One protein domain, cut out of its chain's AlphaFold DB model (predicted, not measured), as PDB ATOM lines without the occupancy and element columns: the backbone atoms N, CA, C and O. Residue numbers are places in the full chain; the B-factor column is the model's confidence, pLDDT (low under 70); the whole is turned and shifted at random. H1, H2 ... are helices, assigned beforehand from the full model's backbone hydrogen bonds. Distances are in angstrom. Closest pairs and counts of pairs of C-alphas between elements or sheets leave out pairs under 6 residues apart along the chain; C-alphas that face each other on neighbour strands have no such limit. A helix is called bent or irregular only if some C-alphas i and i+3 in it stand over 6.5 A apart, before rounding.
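This is residues 165 to 336 of the 430 residues of an uncharacterized protein of Talaromyces rugulosus (UniProt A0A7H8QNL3). This is an elongated up-and-down bundle with the long helix H5 as its core; H1, H2, H3, H6 and the short H7 pack round H5, each running against the bundle helix before it in the chain. The four-residue H4 sits at one end, and the bundle's length makes the longest axis. The printed part has 172 residues with seven named helices, H1 to H7 in order, and no named strand, and its class is all helix. It is compact, with a radius of gyration of the C-alphas of 16.3 A and spans of 55 by 29 by 26 A.

Start with H1, residues 167 to 186, and H2, residues 199 to 222: they form a hairpin and touch, closest at the C-alphas of Leu 186 and Lys 205, 5.9 A apart, with a shallow tilt of 28 degrees. H3, residues 232 to 248, only just touches H2, with 3 pairs of C-alphas within 8 A, and H2 does so with residues 204 to 211 alone; the closest C-alphas are those of Ala 207 and Leu 246, 7.3 A apart. H4, residues 250 to 253, only just touches H2, also with 3 pairs, closest at the C-alphas of Thr 200 and Ala 253, 6.1 A apart. Next look at H5, residues 258 to 287, the hub, touching five other helices. It touches H1 at Ile 168 and Leu 274, whose C-alphas are the closest at 5.8 A, opposite ways at a shallow tilt of 18 degrees. It touches H2 at Phe 208 and Val 264, closest C-alphas 6.3 A apart, and H3 at Ile 232 and Leu 275, 6.5 A apart. H6, residues 290 to 312, forms a hairpin with H5, the closest C-alphas, of Leu 266 and Leu 303, being 6.8 A apart. H7, residues 322 to 331, touches residues 269 to 276 of H5 alone, closest at the C-alphas of Glu 269 and Pro 322, 6.9 A apart. H1 and H7, for instance, are apart. Every O i to N i+4 pair is within hydrogen-bond range in H1, H3, H6 and H7, against 19 of 20 in H2 and 23 of 26 in H5; H4 is too short for such a pair.

Find C-alpha 167 at (15.194, -11.985, 47.022), where H1 begins; it runs 27.5 A. H2 spans 34.3 A, H3 25.0 A and H6 33.8 A. H5 runs 42.4 A from C-alpha 258 at (42.392, -16.493, 51.514), with a kink of 26 degrees near residue 281; it is only just irregular, C-alphas 283 and 286 being 6.6 A apart. H7 ends at C-alpha 331, (21.932, -5.741, 31.064).

The C-alphas of Ala 197 and Thr 286 are the two farthest apart, at 55.5 A. The printed part has no cut, and the link from H1 to H2, 12 residues, is long. Look for pLDDT under 70 at residues 191 to 195, 226 to 230, 250 to 255 and 284 to 288; the mean of the printed part is 85.2.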
ATOM      1  N   CYS A 165      11.123 -17.393  46.036       95.06
ATOM      2  CA  CYS A 165      11.690 -16.709  47.194       95.06
ATOM      3  C   CYS A 165      11.589 -15.176  47.089       95.06
ATOM      4  O   CYS A 165      11.576 -14.595  45.995       95.06
ATOM      5  N   ASN A 166      11.572 -14.499  48.233       95.69
ATOM      6  CA  ASN A 166      11.725 -13.055  48.286       95.69
ATOM      7  C   ASN A 166      13.220 -12.718  48.297       95.69
ATOM      8  O   ASN A 166      13.904 -12.917  49.293       95.69
ATOM      9  N   VAL A 167      13.747 -12.222  47.173       95.31
ATOM     10  CA  VAL A 167      15.194 -11.985  47.022       95.31
ATOM     11  C   VAL A 167      15.735 -10.960  48.023       95.31
ATOM     12  O   VAL A 167      16.890 -11.082  48.416       95.31
ATOM     13  N   ILE A 168      14.924  -9.984  48.451       95.25
ATOM     14  CA  ILE A 168      15.337  -8.992  49.454       95.25
ATOM     15  C   ILE A 168      15.494  -9.682  50.803       95.25
ATOM     16  O   ILE A 168      16.578  -9.659  51.371       95.25
ATOM     17  N   GLU A 169      14.446 -10.361  51.263       96.12
ATOM     18  CA  GLU A 169      14.420 -11.066  52.548       96.12
ATOM     19  C   GLU A 169      15.523 -12.128  52.648       96.12
ATOM     20  O   GLU A 169      16.293 -12.145  53.607       96.12
ATOM     21  N   GLU A 170      15.680 -12.956  51.613       97.38
ATOM     22  CA  GLU A 170      16.721 -13.986  51.570       97.38
ATOM     23  C   GLU A 170      18.136 -13.387  51.539       97.38
ATOM     24  O   GLU A 170      19.043 -13.910  52.190       97.38
ATOM     25  N   SER A 171      18.345 -12.277  50.819       96.94
ATOM     26  CA  SER A 171      19.642 -11.584  50.817       96.94
ATOM     27  C   SER A 171      19.934 -10.970  52.185       96.94
ATOM     28  O   SER A 171      21.045 -11.117  52.686       96.94
ATOM     29  N   THR A 172      18.938 -10.356  52.829       96.75
ATOM     30  CA  THR A 172      19.049  -9.798  54.184       96.75
ATOM     31  C   THR A 172      19.426 -10.877  55.198       96.75
ATOM     32  O   THR A 172      20.412 -10.728  55.923       96.75
ATOM     33  N   HIS A 173      18.716 -12.010  55.202       96.88
ATOM     34  CA  HIS A 173      19.051 -13.149  56.057       96.88
ATOM     35  C   HIS A 173      20.451 -13.692  55.784       96.88
ATOM     36  O   HIS A 173      21.175 -14.065  56.713       96.88
ATOM     37  N   PHE A 174      20.860 -13.733  54.516       97.62
ATOM     38  CA  PHE A 174      22.189 -14.200  54.169       97.62
ATOM     39  C   PHE A 174      23.283 -13.248  54.667       97.62
ATOM     40  O   PHE A 174      24.263 -13.720  55.244       97.62
ATOM     41  N   ILE A 175      23.098 -11.934  54.531       97.56
ATOM     42  CA  ILE A 175      24.014 -10.917  55.068       97.56
ATOM     43  C   ILE A 175      24.146 -11.078  56.585       97.56
ATOM     44  O   ILE A 175      25.263 -11.196  57.072       97.56
ATOM     45  N   MET A 176      23.040 -11.197  57.326       96.81
ATOM     46  CA  MET A 176      23.084 -11.409  58.784       96.81
ATOM     47  C   MET A 176      23.871 -12.672  59.167       96.81
ATOM     48  O   MET A 176      24.701 -12.656  60.074       96.81
ATOM     49  N   ARG A 177      23.660 -13.779  58.444       97.06
ATOM     50  CA  ARG A 177      24.408 -15.025  58.669       97.06
ATOM     51  C   ARG A 177      25.902 -14.863  58.383       97.06
ATOM     52  O   ARG A 177      26.725 -15.429  59.103       97.06
ATOM     53  N   LEU A 178      26.255 -14.139  57.321       96.44
ATOM     54  CA  LEU A 178      27.644 -13.857  56.968       96.44
ATOM     55  C   LEU A 178      28.310 -12.926  57.984       96.44
ATOM     56  O   LEU A 178      29.462 -13.176  58.316       96.44
ATOM     57  N   ASP A 179      27.601 -11.925  58.509       95.88
ATOM     58  CA  ASP A 179      28.100 -11.018  59.551       95.88
ATOM     59  C   ASP A 179      28.507 -11.782  60.817       95.88
ATOM     60  O   ASP A 179      29.640 -11.651  61.285       95.88
ATOM     61  N   ILE A 180      27.623 -12.651  61.324       95.38
ATOM     62  CA  ILE A 180      27.913 -13.507  62.487       95.38
ATOM     63  C   ILE A 180      29.154 -14.361  62.207       95.38
ATOM     64  O   ILE A 180      30.125 -14.334  62.959       95.38
ATOM     65  N   LYS A 181      29.161 -15.062  61.069       95.25
ATOM     66  CA  LYS A 181      30.253 -15.967  60.698       95.25
ATOM     67  C   LYS A 181      31.589 -15.236  60.523       95.25
ATOM     68  O   LYS A 181      32.623 -15.753  60.932       95.25
ATOM     69  N   LEU A 182      31.596 -14.055  59.908       94.12
ATOM     70  CA  LEU A 182      32.800 -13.238  59.740       94.12
ATOM     71  C   LEU A 182      33.295 -12.679  61.073       94.12
ATOM     72  O   LEU A 182      34.501 -12.693  61.312       94.12
ATOM     73  N   SER A 183      32.383 -12.264  61.953       94.06
ATOM     74  CA  SER A 183      32.713 -11.839  63.316       94.06
ATOM     75  C   SER A 183      33.372 -12.972  64.111       94.06
ATOM     76  O   SER A 183      34.360 -12.733  64.804       94.06
ATOM     77  N   ASP A 184      32.908 -14.216  63.943       93.50
ATOM     78  CA  ASP A 184      33.520 -15.399  64.561       93.50
ATOM     79  C   ASP A 184      34.929 -15.684  64.008       93.50
ATOM     80  O   ASP A 184      35.849 -16.002  64.760       93.50
ATOM     81  N   ILE A 185      35.122 -15.567  62.689       91.50
ATOM     82  CA  ILE A 185      36.401 -15.877  62.024       91.50
ATOM     83  C   ILE A 185      37.472 -14.805  62.303       91.50
ATOM     84  O   ILE A 185      38.648 -15.125  62.515       91.50
ATOM     85  N   LEU A 186      37.083 -13.530  62.259       90.38
ATOM     86  CA  LEU A 186      37.982 -12.378  62.395       90.38
ATOM     87  C   LEU A 186      38.123 -11.908  63.855       90.38
ATOM     88  O   LEU A 186      39.022 -11.122  64.173       90.38
ATOM     89  N   GLY A 187      37.263 -12.407  64.747       88.06
ATOM     90  CA  GLY A 187      37.160 -11.991  66.141       88.06
ATOM     91  C   GLY A 187      36.526 -10.606  66.295       88.06
ATOM     92  O   GLY A 187      36.524  -9.805  65.360       88.06
ATOM     93  N   GLY A 188      36.032 -10.306  67.501       82.00
ATOM     94  CA  GLY A 188      35.331  -9.057  67.831       82.00
ATOM     95  C   GLY A 188      36.143  -7.763  67.616       82.00
ATOM     96  O   GLY A 188      37.378  -7.816  67.503       82.00
ATOM     97  N   PRO A 189      35.466  -6.596  67.591       75.94
ATOM     98  CA  PRO A 189      36.096  -5.287  67.390       75.94
ATOM     99  C   PRO A 189      37.004  -4.884  68.561       75.94
ATOM    100  O   PRO A 189      37.941  -4.119  68.376       75.94
ATOM    101  N   GLU A 190      36.777  -5.443  69.751       73.62
ATOM    102  CA  GLU A 190      37.611  -5.208  70.940       73.62
ATOM    103  C   GLU A 190      38.989  -5.880  70.831       73.62
ATOM    104  O   GLU A 190      39.953  -5.416  71.423       73.62
ATOM    105  N   ASN A 191      39.119  -6.909  69.988       64.62
ATOM    106  CA  ASN A 191      40.387  -7.593  69.711       64.62
ATOM    107  C   ASN A 191      41.120  -6.976  68.505       64.62
ATOM    108  O   ASN A 191      41.741  -7.697  67.723       64.62
ATOM    109  N   VAL A 192      40.952  -5.676  68.250       63.12
ATOM    110  CA  VAL A 192      41.682  -4.936  67.196       63.12
ATOM    111  C   VAL A 192      43.058  -4.482  67.711       63.12
ATOM    112  O   VAL A 192      43.740  -3.701  67.053       63.12
ATOM    113  N   ASP A 193      43.517  -5.017  68.845       62.16
ATOM    114  CA  ASP A 193      44.927  -4.954  69.217       62.16
ATOM    115  C   ASP A 193      45.785  -5.488  68.068       62.16
ATOM    116  O   ASP A 193      45.439  -6.475  67.413       62.16
ATOM    117  N   GLN A 194      46.872  -4.772  67.773       65.62
ATOM    118  CA  GLN A 194      47.778  -5.125  66.689       65.62
ATOM    119  C   GLN A 194      48.249  -6.558  66.927       65.62
ATOM    120  O   GLN A 194      48.964  -6.804  67.891       65.62
ATOM    121  N   ASP A 195      47.840  -7.495  66.072       67.62
ATOM    122  CA  ASP A 195      48.516  -8.778  65.950       67.62
ATOM    123  C   ASP A 195      49.743  -8.538  65.060       67.62
ATOM    124  O   ASP A 195      49.614  -8.540  63.828       67.62
ATOM    125  N   PRO A 196      50.937  -8.276  65.634       71.31
ATOM    126  CA  PRO A 196      52.128  -8.044  64.830       71.31
ATOM    127  C   PRO A 196      52.485  -9.271  63.981       71.31
ATOM    128  O   PRO A 196      53.251  -9.137  63.030       71.31
ATOM    129  N   ALA A 197      51.944 -10.456  64.298       80.00
ATOM    130  CA  ALA A 197      52.227 -11.677  63.564       80.00
ATOM    131  C   ALA A 197      51.459 -11.774  62.236       80.00
ATOM    132  O   ALA A 197      51.879 -12.537  61.365       80.00
ATOM    133  N   ASN A 198      50.362 -11.024  62.042       83.81
ATOM    134  CA  ASN A 198      49.589 -11.085  60.800       83.81
ATOM    135  C   ASN A 198      48.952  -9.736  60.396       83.81
ATOM    136  O   ASN A 198      47.734  -9.548  60.522       83.81
ATOM    137  N   PRO A 199      49.748  -8.800  59.841       84.69
ATOM    138  CA  PRO A 199      49.253  -7.490  59.417       84.69
ATOM    139  C   PRO A 199      48.161  -7.588  58.342       84.69
ATOM    140  O   PRO A 199      47.218  -6.800  58.357       84.69
ATOM    141  N   THR A 200      48.222  -8.583  57.450       84.56
ATOM    142  CA  THR A 200      47.208  -8.764  56.403       84.56
ATOM    143  C   THR A 200      45.854  -9.159  56.982       84.56
ATOM    144  O   THR A 200      44.829  -8.597  56.591       84.56
ATOM    145  N   LYS A 201      45.826 -10.089  57.950       86.69
ATOM    146  CA  LYS A 201      44.586 -10.459  58.650       86.69
ATOM    147  C   LYS A 201      43.968  -9.252  59.342       86.69
ATOM    148  O   LYS A 201      42.755  -9.066  59.274       86.69
ATOM    149  N   GLN A 202      44.802  -8.407  59.943       87.62
ATOM    150  CA  GLN A 202      44.355  -7.172  60.571       87.62
ATOM    151  C   GLN A 202      43.762  -6.190  59.552       87.62
ATOM    152  O   GLN A 202      42.694  -5.631  59.796       87.62
ATOM    153  N   SER A 203      44.385  -6.011  58.384       87.94
ATOM    154  CA  SER A 203      43.821  -5.175  57.316       87.94
ATOM    155  C   SER A 203      42.469  -5.696  56.821       87.94
ATOM    156  O   SER A 203      41.543  -4.905  56.647       87.94
ATOM    157  N   ILE A 204      42.316  -7.016  56.658       87.56
ATOM    158  CA  ILE A 204      41.032  -7.640  56.294       87.56
ATOM    159  C   ILE A 204      39.991  -7.416  57.392       87.56
ATOM    160  O   ILE A 204      38.845  -7.084  57.095       87.56
ATOM    161  N   LYS A 205      40.384  -7.553  58.662       90.19
ATOM    162  CA  LYS A 205      39.516  -7.300  59.814       90.19
ATOM    163  C   LYS A 205      39.005  -5.859  59.828       90.19
ATOM    164  O   LYS A 205      37.800  -5.643  59.918       90.19
ATOM    165  N   VAL A 206      39.898  -4.881  59.683       89.75
ATOM    166  CA  VAL A 206      39.533  -3.456  59.596       89.75
ATOM    167  C   VAL A 206      38.596  -3.212  58.414       89.75
ATOM    168  O   VAL A 206      37.578  -2.536  58.572       89.75
ATOM    169  N   ALA A 207      38.889  -3.802  57.252       89.12
ATOM    170  CA  ALA A 207      38.030  -3.697  56.081       89.12
ATOM    171  C   ALA A 207      36.627  -4.277  56.341       89.12
ATOM    172  O   ALA A 207      35.628  -3.641  56.020       89.12
ATOM    173  N   PHE A 208      36.527  -5.440  56.981       92.06
ATOM    174  CA  PHE A 208      35.238  -6.030  57.336       92.06
ATOM    175  C   PHE A 208      34.419  -5.128  58.268       92.06
ATOM    176  O   PHE A 208      33.256  -4.867  57.975       92.06
ATOM    177  N   TYR A 209      35.004  -4.602  59.347       91.50
ATOM    178  CA  TYR A 209      34.264  -3.770  60.305       91.50
ATOM    179  C   TYR A 209      33.802  -2.439  59.720       91.50
ATOM    180  O   TYR A 209      32.670  -2.012  59.946       91.50
ATOM    181  N   ASN A 210      34.649  -1.799  58.921       90.12
ATOM    182  CA  ASN A 210      34.268  -0.578  58.227       90.12
ATOM    183  C   ASN A 210      33.130  -0.865  57.209       90.12
ATOM    184  O   ASN A 210      32.232  -0.037  57.055       90.12
ATOM    185  N   LEU A 211      33.116  -2.042  56.559       91.94
ATOM    186  CA  LEU A 211      32.037  -2.460  55.657       91.94
ATOM    187  C   LEU A 211      30.763  -2.783  56.444       91.94
ATOM    188  O   LEU A 211      29.683  -2.373  56.042       91.94
ATOM    189  N   LYS A 212      30.876  -3.461  57.588       92.75
ATOM    190  CA  LYS A 212      29.755  -3.772  58.482       92.75
ATOM    191  C   LYS A 212      29.016  -2.513  58.938       92.75
ATOM    192  O   LYS A 212      27.807  -2.436  58.768       92.75
ATOM    193  N   ASN A 213      29.738  -1.496  59.409       90.81
ATOM    194  CA  ASN A 213      29.132  -0.221  59.811       90.81
ATOM    195  C   ASN A 213      28.321   0.413  58.669       90.81
ATOM    196  O   ASN A 213      27.288   1.045  58.883       90.81
ATOM    197  N   TYR A 214      28.799   0.241  57.437       91.88
ATOM    198  CA  TYR A 214      28.106   0.706  56.249       91.88
ATOM    199  C   TYR A 214      26.869  -0.143  55.906       91.88
ATOM    200  O   TYR A 214      25.846   0.390  55.479       91.88
ATOM    201  N   VAL A 215      26.928  -1.453  56.141       91.75
ATOM    202  CA  VAL A 215      25.794  -2.371  55.976       91.75
ATOM    203  C   VAL A 215      24.670  -2.051  56.936       91.75
ATOM    204  O   VAL A 215      23.526  -2.037  56.502       91.75
ATOM    205  N   ASP A 216      24.969  -1.746  58.195       90.81
ATOM    206  CA  ASP A 216      23.940  -1.384  59.173       90.81
ATOM    207  C   ASP A 216      23.128  -0.171  58.690       90.81
ATOM    208  O   ASP A 216      21.902  -0.139  58.805       90.81
ATOM    209  N   HIS A 217      23.791   0.794  58.041       89.69
ATOM    210  CA  HIS A 217      23.115   1.913  57.386       89.69
ATOM    211  C   HIS A 217      22.240   1.466  56.202       89.69
ATOM    212  O   HIS A 217      21.095   1.904  56.096       89.69
ATOM    213  N   ILE A 218      22.741   0.575  55.339       90.00
ATOM    214  CA  ILE A 218      21.968   0.028  54.210       90.00
ATOM    215  C   ILE A 218      20.743  -0.751  54.697       90.00
ATOM    216  O   ILE A 218      19.667  -0.586  54.130       90.00
ATOM    217  N   MET A 219      20.882  -1.583  55.728       90.88
ATOM    218  CA  MET A 219      19.789  -2.416  56.236       90.88
ATOM    219  C   MET A 219      18.634  -1.564  56.755       90.88
ATOM    220  O   MET A 219      17.493  -1.812  56.378       90.88
ATOM    221  N   ASN A 220      18.935  -0.503  57.511       88.06
ATOM    222  CA  ASN A 220      17.918   0.445  57.975       88.06
ATOM    223  C   ASN A 220      17.152   1.086  56.807       88.06
ATOM    224  O   ASN A 220      15.945   1.281  56.885       88.06
ATOM    225  N   LEU A 221      17.843   1.379  55.704       84.06
ATOM    226  CA  LEU A 221      17.238   1.978  54.516       84.06
ATOM    227  C   LEU A 221      16.438   0.970  53.686       84.06
ATOM    228  O   LEU A 221      15.416   1.312  53.100       84.06
ATOM    229  N   VAL A 222      16.860  -0.290  53.615       84.75
ATOM    230  CA  VAL A 222      16.133  -1.324  52.861       84.75
ATOM    231  C   VAL A 222      14.716  -1.528  53.402       84.75
ATOM    232  O   VAL A 222      13.813  -1.807  52.605       84.75
ATOM    233  N   ASP A 223      14.501  -1.309  54.697       83.88
ATOM    234  CA  ASP A 223      13.183  -1.378  55.332       83.88
ATOM    235  C   ASP A 223      12.294  -0.159  55.014       83.88
ATOM    236  O   ASP A 223      11.066  -0.243  55.097       83.88
ATOM    237  N   GLU A 224      12.871   0.954  54.552       83.81
ATOM    238  CA  GLU A 224      12.113   2.149  54.184       83.81
ATOM    239  C   GLU A 224      11.485   2.015  52.773       83.81
ATOM    240  O   GLU A 224      12.151   1.646  51.789       83.81
ATOM    241  N   PRO A 225      10.173   2.278  52.618       70.00
ATOM    242  CA  PRO A 225       9.464   2.026  51.363       70.00
ATOM    243  C   PRO A 225       9.649   3.101  50.277       70.00
ATOM    244  O   PRO A 225       9.480   2.769  49.104       70.00
ATOM    245  N   ASN A 226       9.996   4.354  50.614       68.75
ATOM    246  CA  ASN A 226       9.713   5.496  49.724       68.75
ATOM    247  C   ASN A 226      10.897   6.387  49.287       68.75
ATOM    248  O   ASN A 226      10.666   7.224  48.421       68.75
ATOM    249  N   ASP A 227      12.127   6.231  49.800       64.50
ATOM    250  CA  ASP A 227      13.182   7.256  49.582       64.50
ATOM    251  C   ASP A 227      14.509   6.745  48.974       64.50
ATOM    252  O   ASP A 227      15.486   7.479  48.845       64.50
ATOM    253  N   LEU A 228      14.595   5.472  48.564       63.75
ATOM    254  CA  LEU A 228      15.904   4.877  48.238       63.75
ATOM    255  C   LEU A 228      16.400   5.090  46.805       63.75
ATOM    256  O   LEU A 228      17.600   4.952  46.558       63.75
ATOM    257  N   SER A 229      15.534   5.400  45.836       66.44
ATOM    258  CA  SER A 229      15.946   5.371  44.423       66.44
ATOM    259  C   SER A 229      17.049   6.382  44.093       66.44
ATOM    260  O   SER A 229      17.859   6.123  43.204       66.44
ATOM    261  N   CYS A 230      17.115   7.506  44.812       61.84
ATOM    262  CA  CYS A 230      18.119   8.549  44.593       61.84
ATOM    263  C   CYS A 230      19.492   8.224  45.210       61.84
ATOM    264  O   CYS A 230      20.495   8.755  44.738       61.84
ATOM    265  N   ASN A 231      19.567   7.328  46.203       84.31
ATOM    266  CA  ASN A 231      20.810   7.056  46.935       84.31
ATOM    267  C   ASN A 231      21.481   5.718  46.556       84.31
ATOM    268  O   ASN A 231      22.689   5.568  46.724       84.31
ATOM    269  N   ILE A 232      20.755   4.757  45.964       86.56
ATOM    270  CA  ILE A 232      21.320   3.429  45.634       86.56
ATOM    271  C   ILE A 232      22.572   3.521  44.745       86.56
ATOM    272  O   ILE A 232      23.538   2.797  44.976       86.56
ATOM    273  N   GLN A 233      22.609   4.424  43.760       86.94
ATOM    274  CA  GLN A 233      23.793   4.591  42.902       86.94
ATOM    275  C   GLN A 233      25.014   5.090  43.684       86.94
ATOM    276  O   GLN A 233      26.119   4.591  43.479       86.94
ATOM    277  N   GLY A 234      24.813   6.034  44.609       88.75
ATOM    278  CA  GLY A 234      25.868   6.495  45.511       88.75
ATOM    279  C   GLY A 234      26.384   5.359  46.389       88.75
ATOM    280  O   GLY A 234      27.593   5.223  46.577       88.75
ATOM    281  N   MET A 235      25.484   4.481  46.841       90.62
ATOM    282  CA  MET A 235      25.861   3.330  47.655       90.62
ATOM    283  C   MET A 235      26.634   2.263  46.890       90.62
ATOM    284  O   MET A 235      27.643   1.751  47.373       90.62
ATOM    285  N   LEU A 236      26.192   1.947  45.672       88.81
ATOM    286  CA  LEU A 236      26.907   1.032  44.789       88.81
ATOM    287  C   LEU A 236      28.308   1.568  44.479       88.81
ATOM    288  O   LEU A 236      29.272   0.820  44.617       88.81
ATOM    289  N   ALA A 237      28.442   2.861  44.165       87.81
ATOM    290  CA  ALA A 237      29.740   3.498  43.943       87.81
ATOM    291  C   ALA A 237      30.640   3.428  45.191       87.81
ATOM    292  O   ALA A 237      31.832   3.144  45.087       87.81
ATOM    293  N   GLN A 238      30.081   3.612  46.390       89.25
ATOM    294  CA  GLN A 238      30.837   3.435  47.627       89.25
ATOM    295  C   GLN A 238      31.315   1.985  47.787       89.25
ATOM    296  O   GLN A 238      32.486   1.764  48.077       89.25
ATOM    297  N   LEU A 239      30.474   0.982  47.522       88.44
ATOM    298  CA  LEU A 239      30.879  -0.431  47.552       88.44
ATOM    299  C   LEU A 239      31.925  -0.786  46.485       88.44
ATOM    300  O   LEU A 239      32.581  -1.823  46.599       88.44
ATOM    301  N   GLU A 240      32.072  -0.001  45.420       84.06
ATOM    302  CA  GLU A 240      33.144  -0.167  44.432       84.06
ATOM    303  C   GLU A 240      34.489   0.347  44.949       84.06
ATOM    304  O   GLU A 240      35.504  -0.321  44.759       84.06
ATOM    305  N   THR A 241      34.517   1.480  45.661       85.06
ATOM    306  CA  THR A 241      35.771   1.970  46.269       85.06
ATOM    307  C   THR A 241      36.311   0.981  47.300       85.06
ATOM    308  O   THR A 241      37.523   0.806  47.435       85.06
ATOM    309  N   TRP A 242      35.411   0.271  47.973       83.94
ATOM    310  CA  TRP A 242      35.718  -0.836  48.866       83.94
ATOM    311  C   TRP A 242      36.409  -2.013  48.187       83.94
ATOM    312  O   TRP A 242      37.364  -2.562  48.735       83.94
ATOM    313  N   ASP A 243      35.963  -2.389  46.991       80.12
ATOM    314  CA  ASP A 243      36.593  -3.473  46.240       80.12
ATOM    315  C   ASP A 243      38.023  -3.109  45.822       80.12
ATOM    316  O   ASP A 243      38.929  -3.933  45.940       80.12
ATOM    317  N   ALA A 244      38.263  -1.845  45.454       78.75
ATOM    318  CA  ALA A 244      39.613  -1.356  45.180       78.75
ATOM    319  C   ALA A 244      40.530  -1.480  46.412       78.75
ATOM    320  O   ALA A 244      41.674  -1.915  46.280       78.75
ATOM    321  N   HIS A 245      40.027  -1.168  47.614       81.31
ATOM    322  CA  HIS A 245      40.782  -1.343  48.861       81.31
ATOM    323  C   HIS A 245      41.060  -2.818  49.167       81.31
ATOM    324  O   HIS A 245      42.195  -3.172  49.479       81.31
ATOM    325  N   LEU A 246      40.058  -3.697  49.046       78.25
ATOM    326  CA  LEU A 246      40.239  -5.139  49.254       78.25
ATOM    327  C   LEU A 246      41.249  -5.720  48.263       78.25
ATOM    328  O   LEU A 246      42.104  -6.523  48.626       78.25
ATOM    329  N   THR A 247      41.189  -5.276  47.016       75.50
ATOM    330  CA  THR A 247      42.068  -5.742  45.949       75.50
ATOM    331  C   THR A 247      43.536  -5.374  46.197       75.50
ATOM    332  O   THR A 247      44.422  -6.165  45.883       75.50
ATOM    333  N   GLN A 248      43.820  -4.251  46.862       76.81
ATOM    334  CA  GLN A 248      45.187  -3.904  47.281       76.81
ATOM    335  C   GLN A 248      45.755  -4.857  48.348       76.81
ATOM    336  O   GLN A 248      46.972  -4.978  48.472       76.81
ATOM    337  N   LEU A 249      44.901  -5.568  49.093       73.31
ATOM    338  CA  LEU A 249      45.320  -6.537  50.115       73.31
ATOM    339  C   LEU A 249      45.670  -7.913  49.529       73.31
ATOM    340  O   LEU A 249      46.263  -8.744  50.217       73.31
ATOM    341  N   VAL A 250      45.332  -8.157  48.260       66.50
ATOM    342  CA  VAL A 250      45.485  -9.452  47.584       66.50
ATOM    343  C   VAL A 250      46.924  -9.985  47.612       66.50
ATOM    344  O   VAL A 250      47.098 -11.122  48.054       66.50
ATOM    345  N   PRO A 251      47.975  -9.242  47.213       59.44
ATOM    346  CA  PRO A 251      49.310  -9.831  47.067       59.44
ATOM    347  C   PRO A 251      49.890 -10.400  48.374       59.44
ATOM    348  O   PRO A 251      50.720 -11.302  48.333       59.44
ATOM    349  N   ALA A 252      49.429  -9.910  49.530       57.00
ATOM    350  CA  ALA A 252      49.874 -10.346  50.854       57.00
ATOM    351  C   ALA A 252      48.945 -11.389  51.517       57.00
ATOM    352  O   ALA A 252      49.286 -11.928  52.570       57.00
ATOM    353  N   ALA A 253      47.761 -11.647  50.947       55.28
ATOM    354  CA  ALA A 253      46.674 -12.401  51.583       55.28
ATOM    355  C   ALA A 253      46.580 -13.876  51.165       55.28
ATOM    356  O   ALA A 253      46.004 -14.688  51.894       55.28
ATOM    357  N   PHE A 254      47.112 -14.231  49.992       63.16
ATOM    358  CA  PHE A 254      46.670 -15.431  49.272       63.16
ATOM    359  C   PHE A 254      47.021 -16.775  49.917       63.16
ATOM    360  O   PHE A 254      46.347 -17.759  49.627       63.16
ATOM    361  N   GLU A 255      48.012 -16.848  50.807       66.94
ATOM    362  CA  GLU A 255      48.377 -18.133  51.423       66.94
ATOM    363  C   GLU A 255      47.788 -18.347  52.821       66.94
ATOM    364  O   GLU A 255      47.432 -19.476  53.158       66.94
ATOM    365  N   THR A 256      47.643 -17.296  53.635       74.94
ATOM    366  CA  THR A 256      47.280 -17.443  55.059       74.94
ATOM    367  C   THR A 256      45.870 -16.983  55.405       74.94
ATOM    368  O   THR A 256      45.338 -17.426  56.420       74.94
ATOM    369  N   VAL A 257      45.256 -16.121  54.587       84.94
ATOM    370  CA  VAL A 257      43.960 -15.477  54.886       84.94
ATOM    371  C   VAL A 257      43.007 -15.466  53.683       84.94
ATOM    372  O   VAL A 257      42.099 -14.638  53.596       84.94
ATOM    373  N   LEU A 258      43.208 -16.385  52.729       82.94
ATOM    374  CA  LEU A 258      42.392 -16.493  51.514       82.94
ATOM    375  C   LEU A 258      40.906 -16.701  51.831       82.94
ATOM    376  O   LEU A 258      40.050 -16.053  51.230       82.94
ATOM    377  N   TYR A 259      40.599 -17.576  52.788       88.06
ATOM    378  CA  TYR A 259      39.224 -17.871  53.183       88.06
ATOM    379  C   TYR A 259      38.534 -16.639  53.785       88.06
ATOM    380  O   TYR A 259      37.429 -16.287  53.376       88.06
ATOM    381  N   GLU A 260      39.196 -15.941  54.711       90.44
ATOM    382  CA  GLU A 260      38.725 -14.683  55.292       90.44
ATOM    383  C   GLU A 260      38.446 -13.638  54.213       90.44
ATOM    384  O   GLU A 260      37.367 -13.045  54.173       90.44
ATOM    385  N   PHE A 261      39.402 -13.455  53.305       88.25
ATOM    386  CA  PHE A 261      39.297 -12.512  52.201       88.25
ATOM    387  C   PHE A 261      38.085 -12.802  51.304       88.25
ATOM    388  O   PHE A 261      37.301 -11.901  50.993       88.25
ATOM    389  N   GLN A 262      37.885 -14.063  50.919       87.38
ATOM    390  CA  GLN A 262      36.755 -14.452  50.079       87.38
ATOM    391  C   GLN A 262      35.410 -14.330  50.789       87.38
ATOM    392  O   GLN A 262      34.426 -13.940  50.163       87.38
ATOM    393  N   MET A 263      35.353 -14.617  52.090       92.56
ATOM    394  CA  MET A 263      34.136 -14.432  52.876       92.56
ATOM    395  C   MET A 263      33.745 -12.949  52.957       92.56
ATOM    396  O   MET A 263      32.562 -12.630  52.834       92.56
ATOM    397  N   VAL A 264      34.717 -12.035  53.076       92.38
ATOM    398  CA  VAL A 264      34.464 -10.583  53.016       92.38
ATOM    399  C   VAL A 264      33.992 -10.155  51.621       92.38
ATOM    400  O   VAL A 264      33.033  -9.388  51.514       92.38
ATOM    401  N   LYS A 265      34.583 -10.691  50.544       90.31
ATOM    402  CA  LYS A 265      34.092 -10.461  49.172       90.31
ATOM    403  C   LYS A 265      32.657 -10.955  48.980       90.31
ATOM    404  O   LYS A 265      31.828 -10.227  48.444       90.31
ATOM    405  N   LEU A 266      32.339 -12.155  49.462       93.56
ATOM    406  CA  LEU A 266      30.990 -12.720  49.414       93.56
ATOM    407  C   LEU A 266      29.978 -11.848  50.169       93.56
ATOM    408  O   LEU A 266      28.872 -11.620  49.677       93.56
ATOM    409  N   PHE A 267      30.358 -11.336  51.340       95.50
ATOM    410  CA  PHE A 267      29.544 -10.400  52.111       95.50
ATOM    411  C   PHE A 267      29.245  -9.134  51.301       95.50
ATOM    412  O   PHE A 267      28.075  -8.821  51.072       95.50
ATOM    413  N   ARG A 268      30.286  -8.488  50.755       94.31
ATOM    414  CA  ARG A 268      30.186  -7.319  49.859       94.31
ATOM    415  C   ARG A 268      29.269  -7.562  48.658       94.31
ATOM    416  O   ARG A 268      28.401  -6.737  48.371       94.31
ATOM    417  N   GLU A 269      29.439  -8.684  47.964       93.50
ATOM    418  CA  GLU A 269      28.626  -9.049  46.797       93.50
ATOM    419  C   GLU A 269      27.150  -9.249  47.156       93.50
ATOM    420  O   GLU A 269      26.266  -8.819  46.414       93.50
ATOM    421  N   THR A 270      26.865  -9.834  48.322       96.12
ATOM    422  CA  THR A 270      25.485 -10.031  48.789       96.12
ATOM    423  C   THR A 270      24.799  -8.693  49.090       96.12
ATOM    424  O   THR A 270      23.624  -8.515  48.772       96.12
ATOM    425  N   ILE A 271      25.537  -7.711  49.618       95.31
ATOM    426  CA  ILE A 271      25.030  -6.349  49.860       95.31
ATOM    427  C   ILE A 271      24.726  -5.638  48.537       95.31
ATOM    428  O   ILE A 271      23.674  -5.018  48.387       95.31
ATOM    429  N   CYS A 272      25.608  -5.766  47.542       94.31
ATOM    430  CA  CYS A 272      25.356  -5.208  46.211       94.31
ATOM    431  C   CYS A 272      24.113  -5.824  45.568       94.31
ATOM    432  O   CYS A 272      23.302  -5.115  44.973       94.31
ATOM    433  N   LEU A 273      23.938  -7.139  45.717       95.88
ATOM    434  CA  LEU A 273      22.761  -7.840  45.225       95.88
ATOM    435  C   LEU A 273      21.476  -7.337  45.896       95.88
ATOM    436  O   LEU A 273      20.483  -7.123  45.202       95.88
ATOM    437  N   LEU A 274      21.502  -7.107  47.213       95.94
ATOM    438  CA  LEU A 274      20.378  -6.540  47.964       95.94
ATOM    439  C   LEU A 274      19.986  -5.154  47.430       95.94
ATOM    440  O   LEU A 274      18.810  -4.912  47.145       95.94
ATOM    441  N   LEU A 275      20.968  -4.272  47.225       94.19
ATOM    442  CA  LEU A 275      20.743  -2.935  46.667       94.19
ATOM    443  C   LEU A 275      20.151  -2.997  45.253       94.19
ATOM    444  O   LEU A 275      19.177  -2.302  44.961       94.19
ATOM    445  N   LEU A 276      20.679  -3.867  44.388       93.44
ATOM    446  CA  LEU A 276      20.162  -4.060  43.030       93.44
ATOM    447  C   LEU A 276      18.759  -4.669  43.018       93.44
ATOM    448  O   LEU A 276      17.930  -4.287  42.193       93.44
ATOM    449  N   ALA A 277      18.461  -5.587  43.937       93.69
ATOM    450  CA  ALA A 277      17.124  -6.140  44.102       93.69
ATOM    451  C   ALA A 277      16.119  -5.066  44.528       93.69
ATOM    452  O   ALA A 277      15.045  -4.969  43.927       93.69
ATOM    453  N   LYS A 278      16.479  -4.220  45.499       91.75
ATOM    454  CA  LYS A 278      15.657  -3.076  45.911       91.75
ATOM    455  C   LYS A 278      15.456  -2.103  44.751       91.75
ATOM    456  O   LYS A 278      14.317  -1.747  44.458       91.75
ATOM    457  N   GLN A 279      16.521  -1.751  44.028       90.62
ATOM    458  CA  GLN A 279      16.437  -0.874  42.861       90.62
ATOM    459  C   GLN A 279      15.529  -1.451  41.774       90.62
ATOM    460  O   GLN A 279      14.676  -0.742  41.242       90.62
ATOM    461  N   CYS A 280      15.674  -2.746  41.475       90.62
ATOM    462  CA  CYS A 280      14.823  -3.446  40.525       90.62
ATOM    463  C   CYS A 280      13.351  -3.318  40.928       90.62
ATOM    464  O   CYS A 280      12.537  -2.961  40.084       90.62
ATOM    465  N   LEU A 281      13.004  -3.541  42.202       88.62
ATOM    466  CA  LEU A 281      11.627  -3.392  42.685       88.62
ATOM    467  C   LEU A 281      11.116  -1.947  42.616       88.62
ATOM    468  O   LEU A 281       9.969  -1.751  42.223       88.62
ATOM    469  N   CYS A 282      11.942  -0.946  42.928       86.56
ATOM    470  CA  CYS A 282      11.558   0.464  42.805       86.56
ATOM    471  C   CYS A 282      11.259   0.859  41.347       86.56
ATOM    472  O   CYS A 282      10.300   1.583  41.089       86.56
ATOM    473  N   MET A 283      12.024   0.333  40.384       83.00
ATOM    474  CA  MET A 283      11.820   0.589  38.950       83.00
ATOM    475  C   MET A 283      10.546  -0.070  38.386       83.00
ATOM    476  O   MET A 283      10.052   0.337  37.338       83.00
ATOM    477  N   ARG A 284       9.975  -1.080  39.061       65.50
ATOM    478  CA  ARG A 284       8.792  -1.821  38.576       65.50
ATOM    479  C   ARG A 284       7.481  -1.042  38.596       65.50
ATOM    480  O   ARG A 284       6.493  -1.568  38.091       65.50
ATOM    481  N   TYR A 285       7.455   0.180  39.122       54.38
ATOM    482  CA  TYR A 285       6.256   1.016  39.061       54.38
ATOM    483  C   TYR A 285       5.866   1.436  37.636       54.38
ATOM    484  O   TYR A 285       4.741   1.893  37.449       54.38
ATOM    485  N   THR A 286       6.735   1.254  36.632       53.38
ATOM    486  CA  THR A 286       6.437   1.668  35.252       53.38
ATOM    487  C   THR A 286       6.343   0.528  34.236       53.38
ATOM    488  O   THR A 286       5.427   0.585  33.435       53.38
ATOM    489  N   GLU A 287       7.186  -0.516  34.267       54.94
ATOM    490  CA  GLU A 287       7.090  -1.698  33.371       54.94
ATOM    491  C   GLU A 287       8.132  -2.763  33.788       54.94
ATOM    492  O   GLU A 287       9.269  -2.807  33.317       54.94
ATOM    493  N   GLY A 288       7.806  -3.604  34.771       56.28
ATOM    494  CA  GLY A 288       8.790  -4.517  35.361       56.28
ATOM    495  C   GLY A 288       9.248  -5.649  34.437       56.28
ATOM    496  O   GLY A 288       8.440  -6.491  34.062       56.28
ATOM    497  N   ASN A 289      10.558  -5.764  34.177       75.56
ATOM    498  CA  ASN A 289      11.143  -6.932  33.508       75.56
ATOM    499  C   ASN A 289      11.167  -8.144  34.478       75.56
ATOM    500  O   ASN A 289      11.957  -8.153  35.437       75.56
ATOM    501  N   PRO A 290      10.324  -9.182  34.288       81.81
ATOM    502  CA  PRO A 290      10.295 -10.357  35.163       81.81
ATOM    503  C   PRO A 290      11.623 -11.126  35.154       81.81
ATOM    504  O   PRO A 290      11.968 -11.756  36.157       81.81
ATOM    505  N   ASN A 291      12.401 -11.015  34.073       90.31
ATOM    506  CA  ASN A 291      13.686 -11.691  33.940       90.31
ATOM    507  C   ASN A 291      14.748 -11.100  34.873       90.31
ATOM    508  O   ASN A 291      15.565 -11.853  35.392       90.31
ATOM    509  N   CYS A 292      14.691  -9.797  35.175       92.06
ATOM    510  CA  CYS A 292      15.668  -9.158  36.060       92.06
ATOM    511  C   CYS A 292      15.655  -9.766  37.470       92.06
ATOM    512  O   CYS A 292      16.688 -10.228  37.946       92.06
ATOM    513  N   LEU A 293      14.487  -9.851  38.123       92.88
ATOM    514  CA  LEU A 293      14.401 -10.487  39.447       92.88
ATOM    515  C   LEU A 293      14.770 -11.968  39.395       92.88
ATOM    516  O   LEU A 293      15.374 -12.479  40.333       92.88
ATOM    517  N   ARG A 294      14.397 -12.670  38.321       93.69
ATOM    518  CA  ARG A 294      14.734 -14.084  38.154       93.69
ATOM    519  C   ARG A 294      16.248 -14.298  38.102       93.69
ATOM    520  O   ARG A 294      16.746 -15.221  38.737       93.69
ATOM    521  N   GLU A 295      16.973 -13.441  37.394       93.50
ATOM    522  CA  GLU A 295      18.433 -13.499  37.327       93.50
ATOM    523  C   GLU A 295      19.104 -13.049  38.627       93.50
ATOM    524  O   GLU A 295      20.066 -13.685  39.045       93.50
ATOM    525  N   LEU A 296      18.572 -12.035  39.319       94.94
ATOM    526  CA  LEU A 296      19.058 -11.651  40.651       94.94
ATOM    527  C   LEU A 296      18.898 -12.805  41.656       94.94
ATOM    528  O   LEU A 296      19.809 -13.084  42.428       94.94
ATOM    529  N   LYS A 297      17.785 -13.548  41.602       95.94
ATOM    530  CA  LYS A 297      17.594 -14.775  42.397       95.94
ATOM    531  C   LYS A 297      18.570 -15.888  42.001       95.94
ATOM    532  O   LYS A 297      19.109 -16.565  42.873       95.94
ATOM    533  N   ALA A 298      18.837 -16.064  40.706       94.44
ATOM    534  CA  ALA A 298      19.855 -17.008  40.243       94.44
ATOM    535  C   ALA A 298      21.256 -16.618  40.752       94.44
ATOM    536  O   ALA A 298      22.021 -17.485  41.171       94.44
ATOM    537  N   TYR A 299      21.570 -15.320  40.782       94.56
ATOM    538  CA  TYR A 299      22.813 -14.806  41.355       94.56
ATOM    539  C   TYR A 299      22.861 -15.004  42.877       94.56
ATOM    540  O   TYR A 299      23.875 -15.468  43.385       94.56
ATOM    541  N   LEU A 300      21.760 -14.795  43.613       96.19
ATOM    542  CA  LEU A 300      21.690 -15.153  45.040       96.19
ATOM    543  C   LEU A 300      22.002 -16.638  45.256       96.19
ATOM    544  O   LEU A 300      22.790 -16.997  46.130       96.19
ATOM    545  N   SER A 301      21.427 -17.507  44.420       95.06
ATOM    546  CA  SER A 301      21.728 -18.937  44.439       95.06
ATOM    547  C   SER A 301      23.215 -19.220  44.179       95.06
ATOM    548  O   SER A 301      23.761 -20.121  44.815       95.06
ATOM    549  N   LYS A 302      23.890 -18.434  43.322       93.12
ATOM    550  CA  LYS A 302      25.351 -18.499  43.113       93.12
ATOM    551  C   LYS A 302      26.104 -18.160  44.394       93.12
ATOM    552  O   LYS A 302      26.986 -18.910  44.795       93.12
ATOM    553  N   LEU A 303      25.749 -17.063  45.058       94.56
ATOM    554  CA  LEU A 303      26.423 -16.634  46.286       94.56
ATOM    555  C   LEU A 303      26.264 -17.677  47.411       94.56
ATOM    556  O   LEU A 303      27.237 -18.029  48.078       94.56
ATOM    557  N   LEU A 304      25.062 -18.241  47.569       95.00
ATOM    558  CA  LEU A 304      24.792 -19.338  48.508       95.00
ATOM    559  C   LEU A 304      25.590 -20.606  48.169       95.00
ATOM    560  O   LEU A 304      26.132 -21.258  49.062       95.00
ATOM    561  N   PHE A 305      25.680 -20.948  46.882       91.38
ATOM    562  CA  PHE A 305      26.494 -22.063  46.403       91.38
ATOM    563  C   PHE A 305      27.974 -21.883  46.771       91.38
ATOM    564  O   PHE A 305      28.591 -22.798  47.324       91.38
ATOM    565  N   LEU A 306      28.530 -20.699  46.507       89.81
ATOM    566  CA  LEU A 306      29.934 -20.390  46.770       89.81
ATOM    567  C   LEU A 306      30.259 -20.418  48.267       89.81
ATOM    568  O   LEU A 306      31.300 -20.951  48.641       89.81
ATOM    569  N   GLU A 307      29.362 -19.940  49.137       93.94
ATOM    570  CA  GLU A 307      29.504 -20.102  50.594       93.94
ATOM    571  C   GLU A 307      29.635 -21.570  51.001       93.94
ATOM    572  O   GLU A 307      30.492 -21.920  51.818       93.94
ATOM    573  N   GLY A 308      28.806 -22.432  50.405       91.75
ATOM    574  CA  GLY A 308      28.851 -23.871  50.627       91.75
ATOM    575  C   GLY A 308      30.195 -24.472  50.222       91.75
ATOM    576  O   GLY A 308      30.771 -25.238  50.993       91.75
ATOM    577  N   GLN A 309      30.725 -24.085  49.057       87.69
ATOM    578  CA  GLN A 309      32.032 -24.554  48.583       87.69
ATOM    579  C   GLN A 309      33.176 -24.085  49.485       87.69
ATOM    580  O   GLN A 309      33.947 -24.918  49.949       87.69
ATOM    581  N   MET A 310      33.230 -22.793  49.820       88.44
ATOM    582  CA  MET A 310      34.271 -22.227  50.692       88.44
ATOM    583  C   MET A 310      34.267 -22.846  52.096       88.44
ATOM    584  O   MET A 310      35.299 -22.947  52.756       88.44
ATOM    585  N   ARG A 311      33.098 -23.284  52.577       89.81
ATOM    586  CA  ARG A 311      32.972 -24.013  53.844       89.81
ATOM    587  C   ARG A 311      33.521 -25.438  53.760       89.81
ATOM    588  O   ARG A 311      34.072 -25.920  54.749       89.81
ATOM    589  N   CYS A 312      33.342 -26.115  52.628       88.56
ATOM    590  CA  CYS A 312      33.855 -27.468  52.411       88.56
ATOM    591  C   CYS A 312      35.357 -27.481  52.098       88.56
ATOM    592  O   CYS A 312      36.051 -28.403  52.521       88.56
ATOM    593  N   ASP A 313      35.853 -26.462  51.402       86.50
ATOM    594  CA  ASP A 313      37.259 -26.298  51.059       86.50
ATOM    595  C   ASP A 313      37.691 -24.840  51.266       86.50
ATOM    596  O   ASP A 313      37.337 -23.943  50.505       86.50
ATOM    597  N   LYS A 314      38.508 -24.606  52.299       83.88
ATOM    598  CA  LYS A 314      39.035 -23.273  52.630       83.88
ATOM    599  C   LYS A 314      39.989 -22.716  51.567       83.88
ATOM    600  O   LYS A 314      40.317 -21.535  51.625       83.88
ATOM    601  N   LYS A 315      40.478 -23.558  50.650       79.31
ATOM    602  CA  LYS A 315      41.341 -23.160  49.531       79.31
ATOM    603  C   LYS A 315      40.561 -22.921  48.242       79.31
ATOM    604  O   LYS A 315      41.169 -22.487  47.269       79.31
ATOM    605  N   TYR A 316      39.254 -23.187  48.248       80.19
ATOM    606  CA  TYR A 316      38.391 -22.999  47.094       80.19
ATOM    607  C   TYR A 316      38.509 -21.570  46.573       80.19
ATOM    608  O   TYR A 316      38.267 -20.625  47.317       80.19
ATOM    609  N   VAL A 317      38.858 -21.384  45.301       73.00
ATOM    610  CA  VAL A 317      38.902 -20.044  44.700       73.00
ATOM    611  C   VAL A 317      37.560 -19.693  44.071       73.00
ATOM    612  O   VAL A 317      37.159 -20.273  43.063       73.00
ATOM    613  N   SER A 318      36.855 -18.726  44.666       73.19
ATOM    614  CA  SER A 318      35.639 -18.173  44.068       73.19
ATOM    615  C   SER A 318      35.969 -17.023  43.113       73.19
ATOM    616  O   SER A 318      36.657 -16.072  43.480       73.19
ATOM    617  N   HIS A 319      35.417 -17.072  41.897       72.38
ATOM    618  CA  HIS A 319      35.469 -15.979  40.913       72.38
ATOM    619  C   HIS A 319      34.426 -14.901  41.218       72.38
ATOM    620  O   HIS A 319      33.682 -14.446  40.350       72.38
ATOM    621  N   LEU A 320      34.331 -14.516  42.493       75.19
ATOM    622  CA  LEU A 320      33.488 -13.409  42.923       75.19
ATOM    623  C   LEU A 320      34.142 -12.110  42.473       75.19
ATOM    624  O   LEU A 320      35.055 -11.595  43.122       75.19
ATOM    625  N   THR A 321      33.676 -11.604  41.335       75.31
ATOM    626  CA  THR A 321      34.056 -10.288  40.832       75.31
ATOM    627  C   THR A 321      32.835  -9.379  40.816       75.31
ATOM    628  O   THR A 321      31.769  -9.803  40.352       75.31
ATOM    629  N   PRO A 322      32.982  -8.108  41.229       78.75
ATOM    630  CA  PRO A 322      31.925  -7.117  41.061       78.75
ATOM    631  C   PRO A 322      31.453  -7.012  39.607       78.75
ATOM    632  O   PRO A 322      30.299  -6.681  39.344       78.75
ATOM    633  N   ALA A 323      32.337  -7.310  38.653       80.62
ATOM    634  CA  ALA A 323      32.081  -7.233  37.224       80.62
ATOM    635  C   ALA A 323      30.893  -8.096  36.763       80.62
ATOM    636  O   ALA A 323      30.084  -7.627  35.965       80.62
ATOM    637  N   GLN A 324      30.725  -9.314  37.294       83.81
ATOM    638  CA  GLN A 324      29.604 -10.187  36.918       83.81
ATOM    639  C   GLN A 324      28.253  -9.591  37.339       83.81
ATOM    640  O   GLN A 324      27.316  -9.531  36.538       83.81
ATOM    641  N   LEU A 325      28.159  -9.099  38.577       88.19
ATOM    642  CA  LEU A 325      26.940  -8.469  39.077       88.19
ATOM    643  C   LEU A 325      26.666  -7.125  38.389       88.19
ATOM    644  O   LEU A 325      25.516  -6.830  38.064       88.19
ATOM    645  N   LYS A 326      27.706  -6.332  38.104       86.81
ATOM    646  CA  LYS A 326      27.593  -5.087  37.325       86.81
ATOM    647  C   LYS A 326      27.111  -5.347  35.903       86.81
ATOM    648  O   LYS A 326      26.251  -4.620  35.418       86.81
ATOM    649  N   PHE A 327      27.626  -6.383  35.247       85.19
ATOM    650  CA  PHE A 327      27.181  -6.774  33.913       85.19
ATOM    651  C   PHE A 327      25.700  -7.173  33.920       85.19
ATOM    652  O   PHE A 327      24.929  -6.700  33.086       85.19
ATOM    653  N   LEU A 328      25.278  -7.967  34.911       88.69
ATOM    654  CA  LEU A 328      23.867  -8.294  35.128       88.69
ATOM    655  C   LEU A 328      23.033  -7.024  35.349       88.69
ATOM    656  O   LEU A 328      21.995  -6.854  34.710       88.69
ATOM    657  N   ALA A 329      23.490  -6.112  36.208       90.25
ATOM    658  CA  ALA A 329      22.809  -4.852  36.486       90.25
ATOM    659  C   ALA A 329      22.666  -3.981  35.228       90.25
ATOM    660  O   ALA A 329      21.578  -3.479  34.949       90.25
ATOM    661  N   ALA A 330      23.732  -3.843  34.441       88.81
ATOM    662  CA  ALA A 330      23.743  -3.074  33.202       88.81
ATOM    663  C   ALA A 330      22.844  -3.683  32.121       88.81
ATOM    664  O   ALA A 330      22.105  -2.954  31.464       88.81
ATOM    665  N   ARG A 331      22.830  -5.018  31.983       87.88
ATOM    666  CA  ARG A 331      21.932  -5.741  31.064       87.88
ATOM    667  C   ARG A 331      20.456  -5.423  31.320       87.88
ATOM    668  O   ARG A 331      19.670  -5.401  30.377       87.88
ATOM    669  N   HIS A 332      20.088  -5.163  32.574       90.50
ATOM    670  CA  HIS A 332      18.723  -4.793  32.969       90.50
ATOM    671  C   HIS A 332      18.521  -3.288  33.172       90.50
ATOM    672  O   HIS A 332      17.478  -2.885  33.682       90.50
ATOM    673  N   GLY A 333      19.496  -2.453  32.803       89.44
ATOM    674  CA  GLY A 333      19.410  -0.999  32.963       89.44
ATOM    675  C   GLY A 333      19.337  -0.526  34.420       89.44
ATOM    676  O   GLY A 333      18.891   0.589  34.672       89.44
ATOM    677  N   LEU A 334      19.753  -1.354  35.386       88.69
ATOM    678  CA  LEU A 334      19.813  -0.974  36.802       88.69
ATOM    679  C   LEU A 334      20.988  -0.031  37.076       88.69
ATOM    680  O   LEU A 334      20.898   0.849  37.922       88.69
ATOM    681  N   VAL A 335      22.095  -0.190  36.358       87.31
ATOM    682  CA  VAL A 335      23.267   0.683  36.473       87.31
ATOM    683  C   VAL A 335      23.671   1.112  35.073       87.31
ATOM    684  O   VAL A 335      23.670   0.302  34.146       87.31
ATOM    685  N   SER A 336      24.016   2.389  34.909       79.75
ATOM    686  CA  SER A 336      24.618   2.852  33.663       79.75
ATOM    687  C   SER A 336      26.045   2.328  33.603       79.75
ATOM    688  O   SER A 336      26.888   2.717  34.416       79.75
TER     689      SER A 336